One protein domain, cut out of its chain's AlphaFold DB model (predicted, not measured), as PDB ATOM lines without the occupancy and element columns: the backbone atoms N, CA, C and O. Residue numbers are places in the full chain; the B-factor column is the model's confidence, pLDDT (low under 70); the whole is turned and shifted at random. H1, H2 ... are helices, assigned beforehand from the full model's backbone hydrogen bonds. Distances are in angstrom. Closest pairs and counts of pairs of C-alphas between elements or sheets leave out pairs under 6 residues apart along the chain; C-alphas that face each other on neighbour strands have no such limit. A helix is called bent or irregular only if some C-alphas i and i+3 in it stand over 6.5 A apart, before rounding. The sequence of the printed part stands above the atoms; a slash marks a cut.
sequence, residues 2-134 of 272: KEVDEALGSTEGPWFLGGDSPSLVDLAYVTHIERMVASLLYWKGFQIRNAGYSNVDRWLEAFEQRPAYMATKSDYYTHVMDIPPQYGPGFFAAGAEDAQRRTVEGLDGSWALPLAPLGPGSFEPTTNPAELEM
ATOM      1  N   LYS A   2      -1.601  -7.834 -19.496       96.12
ATOM      2  CA  LYS A   2      -1.135  -8.373 -18.198       96.12
ATOM      3  C   LYS A   2      -0.082  -9.485 -18.310       96.12
ATOM      4  O   LYS A   2       0.990  -9.341 -17.755       96.12
ATOM      5  N   GLU A   3      -0.344 -10.519 -19.109       96.88
ATOM      6  CA  GLU A   3       0.617 -11.621 -19.313       96.88
ATOM      7  C   GLU A   3       1.970 -11.156 -19.884       96.88
ATOM      8  O   GLU A   3       3.012 -11.687 -19.519       96.88
ATOM      9  N   VAL A   4       1.969 -10.146 -20.764       96.88
ATOM     10  CA  VAL A   4       3.203  -9.571 -21.329       96.88
ATOM     11  C   VAL A   4       3.957  -8.782 -20.260       96.88
ATOM     12  O   VAL A   4       5.168  -8.929 -20.130       96.88
ATOM     13  N   ASP A   5       3.237  -7.983 -19.473       98.12
ATOM     14  CA  ASP A   5       3.805  -7.214 -18.366       98.12
ATOM     15  C   ASP A   5       4.422  -8.123 -17.289       98.12
ATOM     16  O   ASP A   5       5.542  -7.888 -16.843       98.12
ATOM     17  N   GLU A   6       3.741  -9.212 -16.932       98.06
ATOM     18  CA  GLU A   6       4.244 -10.226 -16.000       98.06
ATOM     19  C   GLU A   6       5.478 -10.949 -16.556       98.06
ATOM     20  O   GLU A   6       6.457 -11.142 -15.834       98.06
ATOM     21  N   ALA A   7       5.476 -11.301 -17.846       97.75
ATOM     22  CA  ALA A   7       6.619 -11.938 -18.496       97.75
ATOM     23  C   ALA A   7       7.861 -11.028 -18.514       97.75
ATOM     24  O   ALA A   7       8.950 -11.486 -18.171       97.75
ATOM     25  N   LEU A   8       7.707  -9.737 -18.832       97.94
ATOM     26  CA  LEU A   8       8.791  -8.743 -18.756       97.94
ATOM     27  C   LEU A   8       9.301  -8.527 -17.321       97.94
ATOM     28  O   LEU A   8      10.447  -8.130 -17.123       97.94
ATOM     29  N   GLY A   9       8.462  -8.780 -16.314       97.56
ATOM     30  CA  GLY A   9       8.835  -8.737 -14.899       97.56
ATOM     31  C   GLY A   9       9.523 -10.004 -14.377       97.56
ATOM     32  O   GLY A   9       9.964 -10.019 -13.230       97.56
ATOM     33  N   SER A  10       9.607 -11.070 -15.181       97.38
ATOM     34  CA  SER A  10      10.170 -12.361 -14.750       97.38
ATOM     35  C   SER A  10      11.702 -12.421 -14.785       97.38
ATOM     36  O   SER A  10      12.301 -13.306 -14.172       97.38
ATOM     37  N   THR A  11      12.338 -11.472 -15.472       96.56
ATOM     38  CA  THR A  11      13.792 -11.355 -15.621       96.56
ATOM     39  C   THR A  11      14.300 -10.021 -15.079       96.56
ATOM     40  O   THR A  11      13.566  -9.038 -14.997       96.56
ATOM     41  N   GLU A  12      15.581  -9.971 -14.704       95.75
ATOM     42  CA  GLU A  12      16.233  -8.709 -14.350       95.75
ATOM     43  C   GLU A  12      16.412  -7.822 -15.591       95.75
ATOM     44  O   GLU A  12      16.673  -8.312 -16.690       95.75
ATOM     45  N   GLY A  13      16.312  -6.504 -15.415       96.12
ATOM     46  CA  GLY A  13      16.425  -5.564 -16.529       96.12
ATOM     47  C   GLY A  13      15.154  -5.511 -17.387       96.12
ATOM     48  O   GLY A  13      14.138  -6.111 -17.027       96.12
ATOM     49  N   PRO A  14      15.119  -4.648 -18.414       97.50
ATOM     50  CA  PRO A  14      13.882  -4.321 -19.128       97.50
ATOM     51  C   PRO A  14      13.493  -5.348 -20.194       97.50
ATOM     52  O   PRO A  14      12.379  -5.275 -20.687       97.50
ATOM     53  N   TRP A  15      14.381  -6.271 -20.567       98.12
ATOM     54  CA  TRP A  15      14.193  -7.194 -21.695       98.12
ATOM     55  C   TRP A  15      13.575  -8.519 -21.269       98.12
ATOM     56  O   TRP A  15      13.872  -9.002 -20.180       98.12
ATOM     57  N   PHE A  16      12.824  -9.164 -22.167       97.94
ATOM     58  CA  PHE A  16      12.165 -10.456 -21.908       97.94
ATOM     59  C   PHE A  16      13.106 -11.578 -21.447       97.94
ATOM     60  O   PHE A  16      12.677 -12.481 -20.736       97.94
ATOM     61  N   LEU A  17      14.363 -11.569 -21.904       97.12
ATOM     62  CA  LEU A  17      15.373 -12.581 -21.562       97.12
ATOM     63  C   LEU A  17      16.498 -12.016 -20.674       97.12
ATOM     64  O   LEU A  17      17.541 -12.652 -20.519       97.12
ATOM     65  N   GLY A  18      16.291 -10.826 -20.103       95.50
ATOM     66  CA  GLY A  18      17.296 -10.075 -19.354       95.50
ATOM     67  C   GLY A  18      18.506  -9.630 -20.186       95.50
ATOM     68  O   GLY A  18      18.468  -9.594 -21.417       95.50
ATOM     69  N   GLY A  19      19.591  -9.271 -19.496       93.94
ATOM     70  CA  GLY A  19      20.839  -8.787 -20.098       93.94
ATOM     71  C   GLY A  19      20.848  -7.287 -20.414       93.94
ATOM     72  O   GLY A  19      19.938  -6.545 -20.049       93.94
ATOM     73  N   ASP A  20      21.893  -6.835 -21.111       94.12
ATOM     74  CA  ASP A  20      22.138  -5.402 -21.355       94.12
ATOM     75  C   ASP A  20      21.489  -4.880 -22.657       94.12
ATOM     76  O   ASP A  20      21.410  -3.670 -22.904       94.12
ATOM     77  N   SER A  21      20.994  -5.776 -23.515       95.12
ATOM     78  CA  SER A  21      20.464  -5.450 -24.844       95.12
ATOM     79  C   SER A  21      19.226  -6.275 -25.213       95.12
ATOM     80  O   SER A  21      19.142  -7.424 -24.783       95.12
ATOM     81  N   PRO A  22      18.320  -5.746 -26.063       97.00
ATOM     82  CA  PRO A  22      17.140  -6.475 -26.512       97.00
ATOM     83  C   PRO A  22      17.531  -7.766 -27.228       97.00
ATOM     84  O   PRO A  22      18.448  -7.795 -28.052       97.00
ATOM     85  N   SER A  23      16.794  -8.827 -26.929       96.62
ATOM     86  CA  SER A  23      16.880 -10.111 -27.609       96.62
ATOM     87  C   SER A  23      16.014 -10.134 -28.873       96.62
ATOM     88  O   SER A  23      15.249  -9.211 -29.160       96.62
ATOM     89  N   LEU A  24      16.072 -11.240 -29.620       96.75
ATOM     90  CA  LEU A  24      15.169 -11.460 -30.753       96.75
ATOM     91  C   LEU A  24      13.687 -11.457 -30.330       96.75
ATOM     92  O   LEU A  24      12.836 -11.048 -31.116       96.75
ATOM     93  N   VAL A  25      13.381 -11.880 -29.096       96.75
ATOM     94  CA  VAL A  25      12.015 -11.852 -28.553       96.75
ATOM     95  C   VAL A  25      11.537 -10.407 -28.430       96.75
ATOM     96  O   VAL A  25      10.450 -10.082 -28.896       96.75
ATOM     97  N   ASP A  26      12.374  -9.519 -27.895       98.06
ATOM     98  CA  ASP A  26      12.049  -8.098 -27.764       98.06
ATOM     99  C   ASP A  26      11.779  -7.461 -29.131       98.06
ATOM    100  O   ASP A  26      10.770  -6.782 -29.311       98.06
ATOM    101  N   LEU A  27      12.630  -7.742 -30.123       96.12
ATOM    102  CA  LEU A  27      12.461  -7.224 -31.483       96.12
ATOM    103  C   LEU A  27      11.191  -7.748 -32.166       96.12
ATOM    104  O   LEU A  27      10.542  -7.006 -32.899       96.12
ATOM    105  N   ALA A  28      10.809  -9.002 -31.915       94.94
ATOM    106  CA  ALA A  28       9.578  -9.572 -32.458       94.94
ATOM    107  C   ALA A  28       8.317  -8.946 -31.835       94.94
ATOM    108  O   ALA A  28       7.311  -8.757 -32.521       94.94
ATOM    109  N   TYR A  29       8.357  -8.616 -30.541       96.25
ATOM    110  CA  TYR A  29       7.207  -8.057 -29.828       96.25
ATOM    111  C   TYR A  29       7.079  -6.540 -29.986       96.25
ATOM    112  O   TYR A  29       5.952  -6.050 -30.077       96.25
ATOM    113  N   VAL A  30       8.184  -5.788 -30.046       95.94
ATOM    114  CA  VAL A  30       8.137  -4.313 -30.045       95.94
ATOM    115  C   VAL A  30       7.380  -3.764 -31.244       95.94
ATOM    116  O   VAL A  30       6.529  -2.895 -31.078       95.94
ATOM    117  N   THR A  31       7.553  -4.362 -32.426       90.25
ATOM    118  CA  THR A  31       6.834  -3.948 -33.639       90.25
ATOM    119  C   THR A  31       5.320  -4.103 -33.509       90.25
ATOM    120  O   THR A  31       4.567  -3.357 -34.129       90.25
ATOM    121  N   HIS A  32       4.858  -5.075 -32.719       92.62
ATOM    122  CA  HIS A  32       3.437  -5.310 -32.477       92.62
ATOM    123  C   HIS A  32       2.910  -4.406 -31.366       92.62
ATOM    124  O   HIS A  32       1.867  -3.779 -31.532       92.62
ATOM    125  N   ILE A  33       3.631  -4.314 -30.248       95.06
ATOM    126  CA  ILE A  33       3.184  -3.538 -29.090       95.06
ATOM    127  C   ILE A  33       3.184  -2.039 -29.400       95.06
ATOM    128  O   ILE A  33       2.223  -1.373 -29.033       95.06
ATOM    129  N   GLU A  34       4.162  -1.516 -30.147       93.69
ATOM    130  CA  GLU A  34       4.171  -0.114 -30.598       93.69
ATOM    131  C   GLU A  34       2.892   0.229 -31.383       93.69
ATOM    132  O   GLU A  34       2.190   1.190 -31.070       93.69
ATOM    133  N   ARG A  35       2.508  -0.635 -32.332       93.25
ATOM    134  CA  ARG A  35       1.256  -0.496 -33.092       93.25
ATOM    135  C   ARG A  35       0.030  -0.604 -32.193       93.25
ATOM    136  O   ARG A  35      -0.928   0.148 -32.369       93.25
ATOM    137  N   MET A  36       0.029  -1.531 -31.231       94.31
ATOM    138  CA  MET A  36      -1.069  -1.708 -30.270       94.31
ATOM    139  C   MET A  36      -1.266  -0.477 -29.385       94.31
ATOM    140  O   MET A  36      -2.409  -0.115 -29.122       94.31
ATOM    141  N   VAL A  37      -0.180   0.168 -28.947       95.25
ATOM    142  CA  VAL A  37      -0.218   1.377 -28.114       95.25
ATOM    143  C   VAL A  37      -1.039   2.478 -28.794       95.25
ATOM    144  O   VAL A  37      -1.937   3.029 -28.162       95.25
ATOM    145  N   ALA A  38      -0.803   2.735 -30.083       94.44
ATOM    146  CA  ALA A  38      -1.567   3.721 -30.848       94.44
ATOM    147  C   ALA A  38      -2.984   3.230 -31.202       94.44
ATOM    148  O   ALA A  38      -3.984   3.904 -30.954       94.44
ATOM    149  N   SER A  39      -3.090   2.022 -31.764       92.81
ATOM    150  CA  SER A  39      -4.344   1.494 -32.321       92.81
ATOM    151  C   SER A  39      -5.421   1.185 -31.286       92.81
ATOM    152  O   SER A  39      -6.597   1.475 -31.514       92.81
ATOM    153  N   LEU A  40      -5.055   0.593 -30.149       92.69
ATOM    154  CA  LEU A  40      -6.021   0.270 -29.101       92.69
ATOM    155  C   LEU A  40      -6.509   1.533 -28.395       92.69
ATOM    156  O   LEU A  40      -7.697   1.627 -28.085       92.69
ATOM    157  N   LEU A  41      -5.637   2.526 -28.219       92.56
ATOM    158  CA  LEU A  41      -6.039   3.833 -27.720       92.56
ATOM    159  C   LEU A  41      -7.048   4.481 -28.676       92.56
ATOM    160  O   LEU A  41      -8.121   4.897 -28.252       92.56
ATOM    161  N   TYR A  42      -6.744   4.478 -29.972       92.31
ATOM    162  CA  TYR A  42      -7.544   5.142 -30.997       92.31
ATOM    163  C   TYR A  42      -8.907   4.487 -31.267       92.31
ATOM    164  O   TYR A  42      -9.931   5.166 -31.282       92.31
ATOM    165  N   TRP A  43      -8.955   3.167 -31.476       90.44
ATOM    166  CA  TRP A  43     -10.207   2.474 -31.818       90.44
ATOM    167  C   TRP A  43     -10.984   1.976 -30.597       90.44
ATOM    168  O   TRP A  43     -12.191   1.744 -30.687       90.44
ATOM    169  N   LYS A  44     -10.322   1.752 -29.458       89.81
ATOM    170  CA  LYS A  44     -10.942   1.122 -28.281       89.81
ATOM    171  C   LYS A  44     -10.930   1.995 -27.027       89.81
ATOM    172  O   LYS A  44     -11.528   1.572 -26.043       89.81
ATOM    173  N   GLY A  45     -10.259   3.150 -27.032       90.00
ATOM    174  CA  GLY A  45     -10.013   3.930 -25.812       90.00
ATOM    175  C   GLY A  45      -9.135   3.188 -24.798       90.00
ATOM    176  O   GLY A  45      -9.087   3.550 -23.627       90.00
ATOM    177  N   PHE A  46      -8.465   2.107 -25.213       91.31
ATOM    178  CA  PHE A  46      -7.692   1.262 -24.313       91.31
ATOM    179  C   PHE A  46      -6.244   1.741 -24.268       91.31
ATOM    180  O   PHE A  46      -5.458   1.492 -25.182       91.31
ATOM    181  N   GLN A  47      -5.898   2.424 -23.183       92.25
ATOM    182  CA  GLN A  47      -4.559   2.941 -22.949       92.25
ATOM    183  C   GLN A  47      -3.618   1.839 -22.434       92.25
ATOM    184  O   GLN A  47      -3.954   1.101 -21.508       92.25
ATOM    185  N   ILE A  48      -2.429   1.727 -23.040       95.06
ATOM    186  CA  ILE A  48      -1.358   0.817 -22.590       95.06
ATOM    187  C   ILE A  48      -0.301   1.582 -21.791       95.06
ATOM    188  O   ILE A  48       0.019   1.190 -20.673       95.06
ATOM    189  N   ARG A  49       0.232   2.672 -22.355       94.44
ATOM    190  CA  ARG A  49       1.263   3.481 -21.692       94.44
ATOM    191  C   ARG A  49       0.701   4.171 -20.459       94.44
ATOM    192  O   ARG A  49      -0.393   4.728 -20.540       94.44
ATOM    193  N   ASN A  50       1.436   4.192 -19.351       91.25
ATOM    194  CA  ASN A  50       1.009   4.825 -18.096       91.25
ATOM    195  C   ASN A  50      -0.326   4.268 -17.541       91.25
ATOM    196  O   ASN A  50      -1.021   4.951 -16.790       91.25
ATOM    197  N   ALA A  51      -0.707   3.037 -17.906       92.56
ATOM    198  CA  ALA A  51      -1.978   2.406 -17.517       92.56
ATOM    199  C   ALA A  51      -1.821   1.306 -16.445       92.56
ATOM    200  O   ALA A  51      -2.703   0.464 -16.272       92.56
ATOM    201  N   GLY A  52      -0.690   1.296 -15.730       93.50
ATOM    202  CA  GLY A  52      -0.383   0.313 -14.683       93.50
ATOM    203  C   GLY A  52       0.360  -0.940 -15.164       93.50
ATOM    204  O   GLY A  52       0.522  -1.867 -14.376       93.50
ATOM    205  N   TYR A  53       0.825  -0.965 -16.418       96.75
ATOM    206  CA  TYR A  53       1.715  -1.999 -16.964       96.75
ATOM    207  C   TYR A  53       3.175  -1.529 -16.863       96.75
ATOM    208  O   TYR A  53       3.789  -1.128 -17.854       96.75
ATOM    209  N   SER A  54       3.711  -1.496 -15.641       96.50
ATOM    210  CA  SER A  54       5.002  -0.856 -15.357       96.50
ATOM    211  C   SER A  54       6.193  -1.538 -16.031       96.50
ATOM    212  O   SER A  54       7.174  -0.864 -16.352       96.50
ATOM    213  N   ASN A  55       6.137  -2.850 -16.279       98.12
ATOM    214  CA  ASN A  55       7.199  -3.546 -17.000       98.12
ATOM    215  C   ASN A  55       7.132  -3.259 -18.500       98.12
ATOM    216  O   ASN A  55       8.179  -3.111 -19.125       98.12
ATOM    217  N   VAL A  56       5.928  -3.125 -19.064       97.81
ATOM    218  CA  VAL A  56       5.742  -2.689 -20.457       97.81
ATOM    219  C   VAL A  56       6.231  -1.256 -20.652       97.81
ATOM    220  O   VAL A  56       6.952  -1.001 -21.614       97.81
ATOM    221  N   ASP A  57       5.886  -0.338 -19.744       96.19
ATOM    222  CA  ASP A  57       6.379   1.043 -19.789       96.19
ATOM    223  C   ASP A  57       7.912   1.063 -19.737       96.19
ATOM    224  O   ASP A  57       8.549   1.545 -20.671       96.19
ATOM    225  N   ARG A  58       8.517   0.408 -18.738       96.69
ATOM    226  CA  ARG A  58       9.978   0.299 -18.587       96.69
ATOM    227  C   ARG A  58      10.677  -0.319 -19.807       96.69
ATOM    228  O   ARG A  58      11.791   0.076 -20.150       96.69
ATOM    229  N   TRP A  59      10.049  -1.292 -20.461       97.81
ATOM    230  CA  TRP A  59      10.564  -1.925 -21.677       97.81
ATOM    231  C   TRP A  59      10.519  -0.989 -22.890       97.81
ATOM    232  O   TRP A  59      11.512  -0.869 -23.612       97.81
ATOM    233  N   LEU A  60       9.412  -0.267 -23.089       96.69
ATOM    234  CA  LEU A  60       9.290   0.731 -24.158       96.69
ATOM    235  C   LEU A  60      10.229   1.918 -23.926       96.69
ATOM    236  O   LEU A  60      10.874   2.372 -24.867       96.69
ATOM    237  N   GLU A  61      10.386   2.368 -22.683       95.38
ATOM    238  CA  GLU A  61      11.358   3.400 -22.305       95.38
ATOM    239  C   GLU A  61      12.791   2.965 -22.627       95.38
ATOM    240  O   GLU A  61      13.561   3.724 -23.216       95.38
ATOM    241  N   ALA A  62      13.149   1.711 -22.330       96.25
ATOM    242  CA  ALA A  62      14.459   1.169 -22.676       96.25
ATOM    243  C   ALA A  62      14.694   1.122 -24.197       96.25
ATOM    244  O   ALA A  62      15.826   1.318 -24.656       96.25
ATOM    245  N   PHE A  63      13.651   0.879 -24.996       96.44
ATOM    246  CA  PHE A  63      13.716   1.021 -26.451       96.44
ATOM    247  C   PHE A  63      13.882   2.484 -26.883       96.44
ATOM    248  O   PHE A  63      14.727   2.765 -27.729       96.44
ATOM    249  N   GLU A  64      13.163   3.425 -26.271       94.38
ATOM    250  CA  GLU A  64      13.240   4.866 -26.567       94.38
ATOM    251  C   GLU A  64      14.628   5.473 -26.280       94.38
ATOM    252  O   GLU A  64      15.012   6.464 -26.907       94.38
ATOM    253  N   GLN A  65      15.438   4.841 -25.421       92.94
ATOM    254  CA  GLN A  65      16.852   5.203 -25.223       92.94
ATOM    255  C   GLN A  65      17.776   4.780 -26.380       92.94
ATOM    256  O   GLN A  65      18.963   5.109 -26.379       92.94
ATOM    257  N   ARG A  66      17.284   4.025 -27.372       92.94
ATOM    258  CA  ARG A  66      18.095   3.504 -28.483       92.94
ATOM    259  C   ARG A  66      17.911   4.355 -29.738       92.94
ATOM    260  O   ARG A  66      16.822   4.340 -30.314       92.94
ATOM    261  N   PRO A  67      18.980   4.984 -30.263       92.50
ATOM    262  CA  PRO A  67      18.893   5.773 -31.491       92.50
ATOM    263  C   PRO A  67      18.339   4.989 -32.687       92.50
ATOM    264  O   PRO A  67      17.538   5.514 -33.450       92.50
ATOM    265  N   ALA A  68      18.713   3.711 -32.823       93.19
ATOM    266  CA  ALA A  68      18.245   2.863 -33.919       93.19
ATOM    267  C   ALA A  68      16.733   2.587 -33.865       93.19
ATOM    268  O   ALA A  68      16.098   2.520 -34.910       93.19
ATOM    269  N   TYR A  69      16.161   2.453 -32.665       94.12
ATOM    270  CA  TYR A  69      14.717   2.287 -32.502       94.12
ATOM    271  C   TYR A  69      13.985   3.595 -32.807       94.12
ATOM    272  O   TYR A  69      13.034   3.606 -33.581       94.12
ATOM    273  N   MET A  70      14.479   4.716 -32.275       92.56
ATOM    274  CA  MET A  70      13.876   6.033 -32.500       92.56
ATOM    275  C   MET A  70      13.941   6.490 -33.959       92.56
ATOM    276  O   MET A  70      13.057   7.207 -34.409       92.56
ATOM    277  N   ALA A  71      14.927   6.020 -34.727       91.56
ATOM    278  CA  ALA A  71      14.984   6.243 -36.170       91.56
ATOM    279  C   ALA A  71      13.842   5.554 -36.947       91.56
ATOM    280  O   ALA A  71      13.630   5.864 -38.117       91.56
ATOM    281  N   THR A  72      13.124   4.615 -36.322       92.12
ATOM    282  CA  THR A  72      12.029   3.854 -36.945       92.12
ATOM    283  C   THR A  72      10.693   3.956 -36.210       92.12
ATOM    284  O   THR A  72       9.673   3.604 -36.795       92.12
ATOM    285  N   LYS A  73      10.690   4.429 -34.957       93.38
ATOM    286  CA  LYS A  73       9.491   4.571 -34.127       93.38
ATOM    287  C   LYS A  73       8.557   5.608 -34.745       93.38
ATOM    288  O   LYS A  73       8.938   6.765 -34.927       93.38
ATOM    289  N   SER A  74       7.341   5.185 -35.053       93.56
ATOM    290  CA  SER A  74       6.307   6.050 -35.619       93.56
ATOM    291  C   SER A  74       5.425   6.646 -34.519       93.56
ATOM    292  O   SER A  74       5.398   6.140 -33.392       93.56
ATOM    293  N   ASP A  75       4.730   7.737 -34.835       95.06
ATOM    294  CA  ASP A  75       3.824   8.394 -33.899       95.06
ATOM    295  C   ASP A  75       2.419   7.776 -33.905       95.06
ATOM    296  O   ASP A  75       2.060   6.978 -34.781       95.06
ATOM    297  N   TYR A  76       1.589   8.149 -32.930       95.38
ATOM    298  CA  TYR A  76       0.246   7.578 -32.800       95.38
ATOM    299  C   TYR A  76      -0.612   7.846 -34.034       95.38
ATOM    300  O   TYR A  76      -1.312   6.945 -34.497       95.38
ATOM    301  N   TYR A  77      -0.538   9.059 -34.587       94.88
ATOM    302  CA  TYR A  77      -1.298   9.444 -35.772       94.88
ATOM    303  C   TYR A  77      -0.898   8.623 -37.006       94.88
ATOM    304  O   TYR A  77      -1.758   8.030 -37.661       94.88
ATOM    305  N   THR A  78       0.399   8.536 -37.316       93.12
ATOM    306  CA  THR A  78       0.873   7.801 -38.499       93.12
ATOM    307  C   THR A  78       0.536   6.315 -38.375       93.12
ATOM    308  O   THR A  78       0.060   5.720 -39.342       93.12
ATOM    309  N   HIS A  79       0.685   5.718 -37.184       92.56
ATOM    310  CA  HIS A  79       0.299   4.321 -36.945       92.56
ATOM    311  C   HIS A  79      -1.167   4.047 -37.274       92.56
ATOM    312  O   HIS A  79      -1.468   3.102 -38.003       92.56
ATOM    313  N   VAL A  80      -2.102   4.848 -36.760       91.94
ATOM    314  CA  VAL A  80      -3.539   4.557 -36.935       91.94
ATOM    315  C   VAL A  80      -4.010   4.764 -38.373       91.94
ATOM    316  O   VAL A  80      -4.956   4.102 -38.804       91.94
ATOM    317  N   MET A  81      -3.323   5.618 -39.133       90.38
ATOM    318  CA  MET A  81      -3.601   5.830 -40.554       90.38
ATOM    319  C   MET A  81      -2.995   4.736 -41.453       90.38
ATOM    320  O   MET A  81      -3.563   4.445 -42.507       90.38
ATOM    321  N   ASP A  82      -1.894   4.096 -41.038       87.56
ATOM    322  CA  ASP A  82      -1.163   3.082 -41.821       87.56
ATOM    323  C   ASP A  82      -1.479   1.616 -41.445       87.56
ATOM    324  O   ASP A  82      -1.231   0.688 -42.216       87.56
ATOM    325  N   ILE A  83      -2.065   1.366 -40.273       87.19
ATOM    326  CA  ILE A  83      -2.461   0.013 -39.839       87.19
ATOM    327  C   ILE A  83      -3.558  -0.638 -40.707       87.19
ATOM    328  O   ILE A  83      -3.453  -1.850 -40.936       87.19
ATOM    329  N   PRO A  84      -4.600   0.071 -41.203       85.56
ATOM    330  CA  PRO A  84      -5.720  -0.583 -41.881       85.56
ATOM    331  C   PRO A  84      -5.349  -1.470 -43.089       85.56
ATOM    332  O   PRO A  84      -5.882  -2.575 -43.187       85.56
ATOM    333  N   PRO A  85      -4.409  -1.086 -43.976       79.88
ATOM    334  CA  PRO A  85      -3.889  -1.979 -45.019       79.88
ATOM    335  C   PRO A  85      -3.202  -3.253 -44.520       79.88
ATOM    336  O   PRO A  85      -3.155  -4.238 -45.251       79.88
ATOM    337  N   GLN A  86      -2.611  -3.228 -43.321       79.56
ATOM    338  CA  GLN A  86      -1.786  -4.323 -42.803       79.56
ATOM    339  C   GLN A  86      -2.617  -5.368 -42.053       79.56
ATOM    340  O   GLN A  86      -2.344  -6.562 -42.165       79.56
ATOM    341  N   TYR A  87      -3.626  -4.928 -41.296       81.50
ATOM    342  CA  TYR A  87      -4.420  -5.796 -40.412       81.50
ATOM    343  C   TYR A  87      -5.931  -5.759 -40.685       81.50
ATOM    344  O   TYR A  87      -6.691  -6.455 -40.010       81.50
ATOM    345  N   GLY A  88      -6.379  -4.992 -41.680       82.00
ATOM    346  CA  GLY A  88      -7.794  -4.748 -41.948       82.00
ATOM    347  C   GLY A  88      -8.343  -3.535 -41.184       82.00
ATOM    348  O   GLY A  88      -7.621  -2.884 -40.429       82.00
ATOM    349  N   PRO A  89      -9.627  -3.192 -41.386       81.00
ATOM    350  CA  PRO A  89     -10.214  -1.987 -40.811       81.00
ATOM    351  C   PRO A  89     -10.205  -2.026 -39.280       81.00
ATOM    352  O   PRO A  89     -10.457  -3.062 -38.663       81.00
ATOM    353  N   GLY A  90      -9.974  -0.869 -38.663       81.00
ATOM    354  CA  GLY A  90     -10.161  -0.711 -37.227       81.00
ATOM    355  C   GLY A  90     -11.638  -0.796 -36.841       81.00
ATOM    356  O   GLY A  90     -12.517  -0.328 -37.562       81.00
ATOM    357  N   PHE A  91     -11.913  -1.387 -35.680       84.19
ATOM    358  CA  PHE A  91     -13.272  -1.526 -35.157       84.19
ATOM    359  C   PHE A  91     -13.435  -0.673 -33.912       84.19
ATOM    360  O   PHE A  91     -12.780  -0.933 -32.905       84.19
ATOM    361  N   PHE A  92     -14.362   0.276 -33.933       84.88
ATOM    362  CA  PHE A  92     -14.661   1.089 -32.759       84.88
ATOM    363  C   PHE A  92     -15.417   0.265 -31.706       84.88
ATOM    364  O   PHE A  92     -16.310  -0.513 -32.048       84.88
ATOM    365  N   ALA A  93     -15.029   0.355 -30.430       78.69
ATOM    366  CA  ALA A  93     -15.840  -0.231 -29.358       78.69
ATOM    367  C   ALA A  93     -17.087   0.633 -29.089       78.69
ATOM    368  O   ALA A  93     -17.071   1.848 -29.266       78.69
ATOM    369  N   ALA A  94     -18.192   0.001 -28.685       72.00
ATOM    370  CA  ALA A  94     -19.411   0.723 -28.327       72.00
ATOM    371  C   ALA A  94     -19.145   1.595 -27.091       72.00
ATOM    372  O   ALA A  94     -18.716   1.079 -26.062       72.00
ATOM    373  N   GLY A  95     -19.372   2.906 -27.207       64.12
ATOM    374  CA  GLY A  95     -19.012   3.862 -26.159       64.12
ATOM    375  C   GLY A  95     -17.505   4.096 -26.010       64.12
ATOM    376  O   GLY A  95     -17.109   4.704 -25.022       64.12
ATOM    377  N   ALA A  96     -16.676   3.626 -26.959       55.72
ATOM    378  CA  ALA A  96     -15.275   4.023 -27.038       55.72
ATOM    379  C   ALA A  96     -15.221   5.542 -27.136       55.72
ATOM    380  O   ALA A  96     -15.809   6.137 -28.039       55.72
ATOM    381  N   GLU A  97     -14.585   6.137 -26.140       58.72
ATOM    382  CA  GLU A  97     -14.536   7.568 -25.921       58.72
ATOM    383  C   GLU A  97     -14.048   8.283 -27.191       58.72
ATOM    384  O   GLU A  97     -12.927   8.096 -27.661       58.72
ATOM    385  N   ASP A  98     -14.912   9.127 -27.762       76.38
ATOM    386  CA  ASP A  98     -14.582   9.984 -28.908       76.38
ATOM    387  C   ASP A  98     -13.374  10.896 -28.625       76.38
ATOM    388  O   ASP A  98     -12.759  11.417 -29.553       76.38
ATOM    389  N   ALA A  99     -13.032  11.098 -27.350       85.50
ATOM    390  CA  ALA A  99     -11.998  12.013 -26.900       85.50
ATOM    391  C   ALA A  99     -10.607  11.645 -27.442       85.50
ATOM    392  O   ALA A  99     -10.002  12.463 -28.125       85.50
ATOM    393  N   GLN A 100     -10.126  10.416 -27.227       89.56
ATOM    394  CA  GLN A 100      -8.762  10.006 -27.590       89.56
ATOM    395  C   GLN A 100      -8.536  10.088 -29.100       89.56
ATOM    396  O   GLN A 100      -7.495  10.564 -29.546       89.56
ATOM    397  N   ARG A 101      -9.526   9.669 -29.897       89.94
ATOM    398  CA  ARG A 101      -9.490   9.816 -31.357       89.94
ATOM    399  C   ARG A 101      -9.346  11.277 -31.755       89.94
ATOM    400  O   ARG A 101      -8.476  11.611 -32.552       89.94
ATOM    401  N   ARG A 102     -10.193  12.145 -31.194       91.62
ATOM    402  CA  ARG A 102     -10.160  13.578 -31.493       91.62
ATOM    403  C   ARG A 102      -8.830  14.201 -31.084       91.62
ATOM    404  O   ARG A 102      -8.363  15.071 -31.805       91.62
ATOM    405  N   THR A 103      -8.199  13.723 -30.012       92.81
ATOM    406  CA  THR A 103      -6.839  14.127 -29.634       92.81
ATOM    407  C   THR A 103      -5.795  13.666 -30.657       92.81
ATOM    408  O   THR A 103      -4.958  14.458 -31.078       92.81
ATOM    409  N   VAL A 104      -5.843  12.407 -31.113       93.50
ATOM    410  CA  VAL A 104      -4.910  11.898 -32.141       93.50
ATOM    411  C   VAL A 104      -5.055  12.669 -33.457       93.50
ATOM    412  O   VAL A 104      -4.051  13.009 -34.073       93.50
ATOM    413  N   GLU A 105      -6.285  12.975 -33.873       92.50
ATOM    414  CA  GLU A 105      -6.598  13.681 -35.127       92.50
ATOM    415  C   GLU A 105      -6.564  15.219 -35.014       92.50
ATOM    416  O   GLU A 105      -6.853  15.912 -35.990       92.50
ATOM    417  N   GLY A 106      -6.269  15.784 -33.839       91.56
ATOM    418  CA  GLY A 106      -6.257  17.239 -33.645       91.56
ATOM    419  C   GLY A 106      -7.635  17.917 -33.617       91.56
ATOM    420  O   GLY A 106      -7.716  19.143 -33.660       91.56
ATOM    421  N   LEU A 107      -8.730  17.155 -33.551       90.25
ATOM    422  CA  LEU A 107     -10.118  17.635 -33.633       90.25
ATOM    423  C   LEU A 107     -10.663  18.221 -32.319       90.25
ATOM    424  O   LEU A 107     -11.766  18.764 -32.291       90.25
ATOM    425  N   ASP A 108      -9.943  18.082 -31.211       90.25
ATOM    426  CA  ASP A 108     -10.283  18.648 -29.896       90.25
ATOM    427  C   ASP A 108      -9.454  19.896 -29.540       90.25
ATOM    428  O   ASP A 108      -9.510  20.372 -28.409       90.25
ATOM    429  N   GLY A 109      -8.693  20.432 -30.500       91.25
ATOM    430  CA  GLY A 109      -7.780  21.552 -30.274       91.25
ATOM    431  C   GLY A 109      -6.387  21.136 -29.798       91.25
ATOM    432  O   GLY A 109      -5.540  21.999 -29.601       91.25
ATOM    433  N   SER A 110      -6.092  19.840 -29.677       91.69
ATOM    434  CA  SER A 110      -4.744  19.333 -29.355       91.69
ATOM    435  C   SER A 110      -3.660  19.712 -30.375       91.69
ATOM    436  O   SER A 110      -2.473  19.657 -30.050       91.69
ATOM    437  N   TRP A 111      -4.047  20.108 -31.592       93.94
ATOM    438  CA  TRP A 111      -3.148  20.653 -32.621       93.94
ATOM    439  C   TRP A 111      -3.219  22.185 -32.729       93.94
ATOM    440  O   TRP A 111      -2.640  22.765 -33.646       93.94
ATOM    441  N   ALA A 112      -3.929  22.863 -31.825       93.88
ATOM    442  CA  ALA A 112      -3.939  24.316 -31.771       93.88
ATOM    443  C   ALA A 112      -2.630  24.845 -31.168       93.88
ATOM    444  O   ALA A 112      -2.028  24.229 -30.288       93.88
ATOM    445  N   LEU A 113      -2.193  26.006 -31.652       95.56
ATOM    446  CA  LEU A 113      -1.015  26.695 -31.135       95.56
ATOM    447  C   LEU A 113      -1.396  27.599 -29.944       95.56
ATOM    448  O   LEU A 113      -2.455  28.231 -29.995       95.56
ATOM    449  N   PRO A 114      -0.535  27.729 -28.915       95.06
ATOM    450  CA  PRO A 114       0.714  26.989 -28.717       95.06
ATOM    451  C   PRO A 114       0.463  25.526 -28.311       95.06
ATOM    452  O   PRO A 114      -0.476  25.227 -27.577       95.06
ATOM    453  N   LEU A 115       1.331  24.618 -28.768       93.69
ATOM    454  CA  LEU A 115       1.236  23.200 -28.421       93.69
ATOM    455  C   LEU A 115       1.622  22.952 -26.960       93.69
ATOM    456  O   LEU A 115       2.539  23.573 -26.428       93.69
ATOM    457  N   ALA A 116       0.977  21.965 -26.336       90.88
ATOM    458  CA  ALA A 116       1.428  21.455 -25.048       90.88
ATOM    459  C   ALA A 116       2.823  20.799 -25.181       90.88
ATOM    460  O   ALA A 116       3.062  20.076 -26.166       90.88
ATOM    461  N   PRO A 117       3.722  20.995 -24.196       87.62
ATOM    462  CA  PRO A 117       5.066  20.427 -24.227       87.62
ATOM    463  C   PRO A 117       5.030  18.892 -24.244       87.62
ATOM    464  O   PRO A 117       4.122  18.271 -23.682       87.62
ATOM    465  N   LEU A 118       6.023  18.282 -24.903       88.81
ATOM    466  CA  LEU A 118       6.238  16.833 -24.838       88.81
ATOM    467  C   LEU A 118       6.880  16.445 -23.510       88.81
ATOM    468  O   LEU A 118       7.735  17.151 -22.982       88.81
ATOM    469  N   GLY A 119       6.483  15.289 -22.997       86.44
ATOM    470  CA  GLY A 119       7.036  14.711 -21.791       86.44
ATOM    471  C   GLY A 119       6.500  13.304 -21.526       86.44
ATOM    472  O   GLY A 119       5.587  12.839 -22.211       86.44
ATOM    473  N   PRO A 120       7.004  12.638 -20.476       84.38
ATOM    474  CA  PRO A 120       6.546  11.303 -20.081       84.38
ATOM    475  C   PRO A 120       5.053  11.227 -19.716       84.38
ATOM    476  O   PRO A 120       4.450  10.159 -19.773       84.38
ATOM    477  N   GLY A 121       4.448  12.361 -19.342       85.44
ATOM    478  CA  GLY A 121       3.016  12.485 -19.046       85.44
ATOM    479  C   GLY A 121       2.163  12.988 -20.214       85.44
ATOM    480  O   GLY A 121       0.968  13.216 -20.028       85.44
ATOM    481  N   SER A 122       2.748  13.216 -21.392       88.56
ATOM    482  CA  SER A 122       1.988  13.614 -22.579       88.56
ATOM    483  C   SER A 122       1.061  12.490 -23.041       88.56
ATOM    484  O   SER A 122       1.297  11.314 -22.769       88.56
ATOM    485  N   PHE A 123       0.016  12.864 -23.783       87.44
ATOM    486  CA  PHE A 123      -0.924  11.915 -24.385       87.44
ATOM    487  C   PHE A 123      -0.210  10.844 -25.226       87.44
ATOM    488  O   PHE A 123      -0.505   9.654 -25.121       87.44
ATOM    489  N   GLU A 124       0.774  11.279 -26.011       90.81
ATOM    490  CA  GLU A 124       1.781  10.418 -26.614       90.81
ATOM    491  C   GLU A 124       3.094  10.586 -25.833       90.81
ATOM    492  O   GLU A 124       3.813  11.570 -26.040       90.81
ATOM    493  N   PRO A 125       3.377   9.692 -24.869       88.25
ATOM    494  CA  PRO A 125       4.547   9.804 -24.025       88.25
ATOM    495  C   PRO A 125       5.809   9.448 -24.808       88.25
ATOM    496  O   PRO A 125       5.862   8.470 -25.560       88.25
ATOM    497  N   THR A 126       6.855  10.228 -24.570       86.25
ATOM    498  CA  THR A 126       8.210   9.928 -25.022       86.25
ATOM    499  C   THR A 126       9.177  10.125 -23.866       86.25
ATOM    500  O   THR A 126       9.056  11.078 -23.091       86.25
ATOM    501  N   THR A 127      10.122   9.201 -23.730       85.62
ATOM    502  CA  THR A 127      11.266   9.310 -22.815       85.62
ATOM    503  C   THR A 127      12.584   9.497 -23.556       85.62
ATOM    504  O   THR A 127      13.650   9.484 -22.939       85.62
ATOM    505  N   ASN A 128      12.534   9.679 -24.880       88.06
ATOM    506  CA  ASN A 128      13.732   9.881 -25.670       88.06
ATOM    507  C   ASN A 128      14.370  11.250 -25.352       88.06
ATOM    508  O   ASN A 128      13.726  12.275 -25.580       88.06
ATOM    509  N   PRO A 129      15.640  11.299 -24.904       85.31
ATOM    510  CA  PRO A 129      16.283  12.562 -24.551       85.31
ATOM    511  C   PRO A 129      16.355  13.544 -25.722       85.31
ATOM    512  O   PRO A 129      16.069  14.718 -25.539       85.31
ATOM    513  N   ALA A 130      16.643  13.075 -26.941       85.81
ATOM    514  CA  ALA A 130      16.765  13.962 -28.098       85.81
ATOM    515  C   ALA A 130      15.434  14.640 -28.468       85.81
ATOM    516  O   ALA A 130      15.434  15.805 -28.853       85.81
ATOM    517  N   GLU A 131      14.300  13.948 -28.333       87.69
ATOM    518  CA  GLU A 131      12.977  14.550 -28.531       87.69
ATOM    519  C   GLU A 131      12.603  15.519 -27.405       87.69
ATOM    520  O   GLU A 131      12.042  16.580 -27.677       87.69
ATOM    521  N   LEU A 132      12.922  15.171 -26.155       86.94
ATOM    522  CA  LEU A 132      12.608  15.988 -24.979       86.94
ATOM    523  C   LEU A 132      13.471  17.255 -24.889       86.94
ATOM    524  O   LEU A 132      12.987  18.305 -24.472       86.94
ATOM    525  N   GLU A 133      14.737  17.169 -25.291       88.62
ATOM    526  CA  GLU A 133      15.715  18.259 -25.215       88.62
ATOM    527  C   GLU A 133      15.700  19.170 -26.448       88.62
ATOM    528  O   GLU A 133      16.239  20.273 -26.382       88.62
ATOM    529  N   MET A 134      15.079  18.749 -27.561       89.94
ATOM    530  CA  MET A 134      15.004  19.549 -28.793       89.94
ATOM    531  C   MET A 134      14.429  20.946 -28.526       89.94
ATOM    532  O   MET A 134      14.929  21.936 -29.054       89.94
TER     533      MET A 134
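AT A GLANCE: This is residues 2 to 134 of the 272 residues of the protein "Hypothetical protein" of Heterosigma akashiwo (UniProt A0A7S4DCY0). What shape comes first? One long, kinked helix, H2, is a beam with short H5 and H7 packed on its later residues, while H3, with H1 packed on it, is near residue 30. A wide loop, residues 105 to 128, leads from H7 to H8. What is it made of? The printed part has 133 residues with eight named helices, H1 to H8 in order, and no named strand; the class is all helix, with under half of the residues, 66, in named elements. It is compact, with a radius of gyration of the C-alphas of 15.3 A and spans of 43, 35 and 28 A.

IN THESE COORDINATES: Where are the helices? H1, residues 2 to 8, starts at C-alpha 2 (-1.135, -8.373, -18.198); H2, residues 24 to 44, spans 29.1 A and H3, residues 54 to 64, 15.0 A from first to last C-alpha. H4 is residues 67 to 70, H5 76 to 82, H6 84 to 87, H7 98 to 104, and H8 129 to 133, ending at C-alpha 133 (15.715, 18.259, -25.215). Is H2 straight? It has a kink of 29 degrees near residue 38; it is neither bent nor irregular, but only just: C-alphas 28 and 31 are 6.4 A apart.

HOW THE PARTS SIT: What is near H3? H1 touches it, closest C-alphas Asp 5 and Asn 55 at 5.2 A, at a steep tilt of 56 degrees, the same way. H2 is close but not clearly touching, closest C-alphas Val 30 and Leu 60 at 7.8 A; H4 only just touches H3, only at the corner, with 3 pairs of C-alphas within 8 A, the closest Glu 64 and Met 70. What touches H2? H5 touches its residues 35 to 42 alone, about perpendicular at 86 degrees, closest C-alphas Ala 38 and Tyr 76 at 4.7 A; H7 touches residues 41 to 43 alone, closest C-alphas Tyr 42 and Arg 101 at 5.1 A. Which helices touch no helix? H6 and H8 do; H5 and H6 meet only through their link. Are the backbones helical? Each O i to N i+4 pair is within hydrogen-bond range in H1, H3, H5, H7 and H8, and 12 of 17 are in H2; H4 and H6 are too short for such a pair.

THE WHOLE: How far does it reach? The two C-alphas farthest apart, Ser 10 and Leu 113, are 43.8 A apart. Are there cuts or long links? The printed part has no cut; the links H1 to H2 and H7 to H8 are long. Where is confidence low? Residues 95 to 97 have pLDDT under 70.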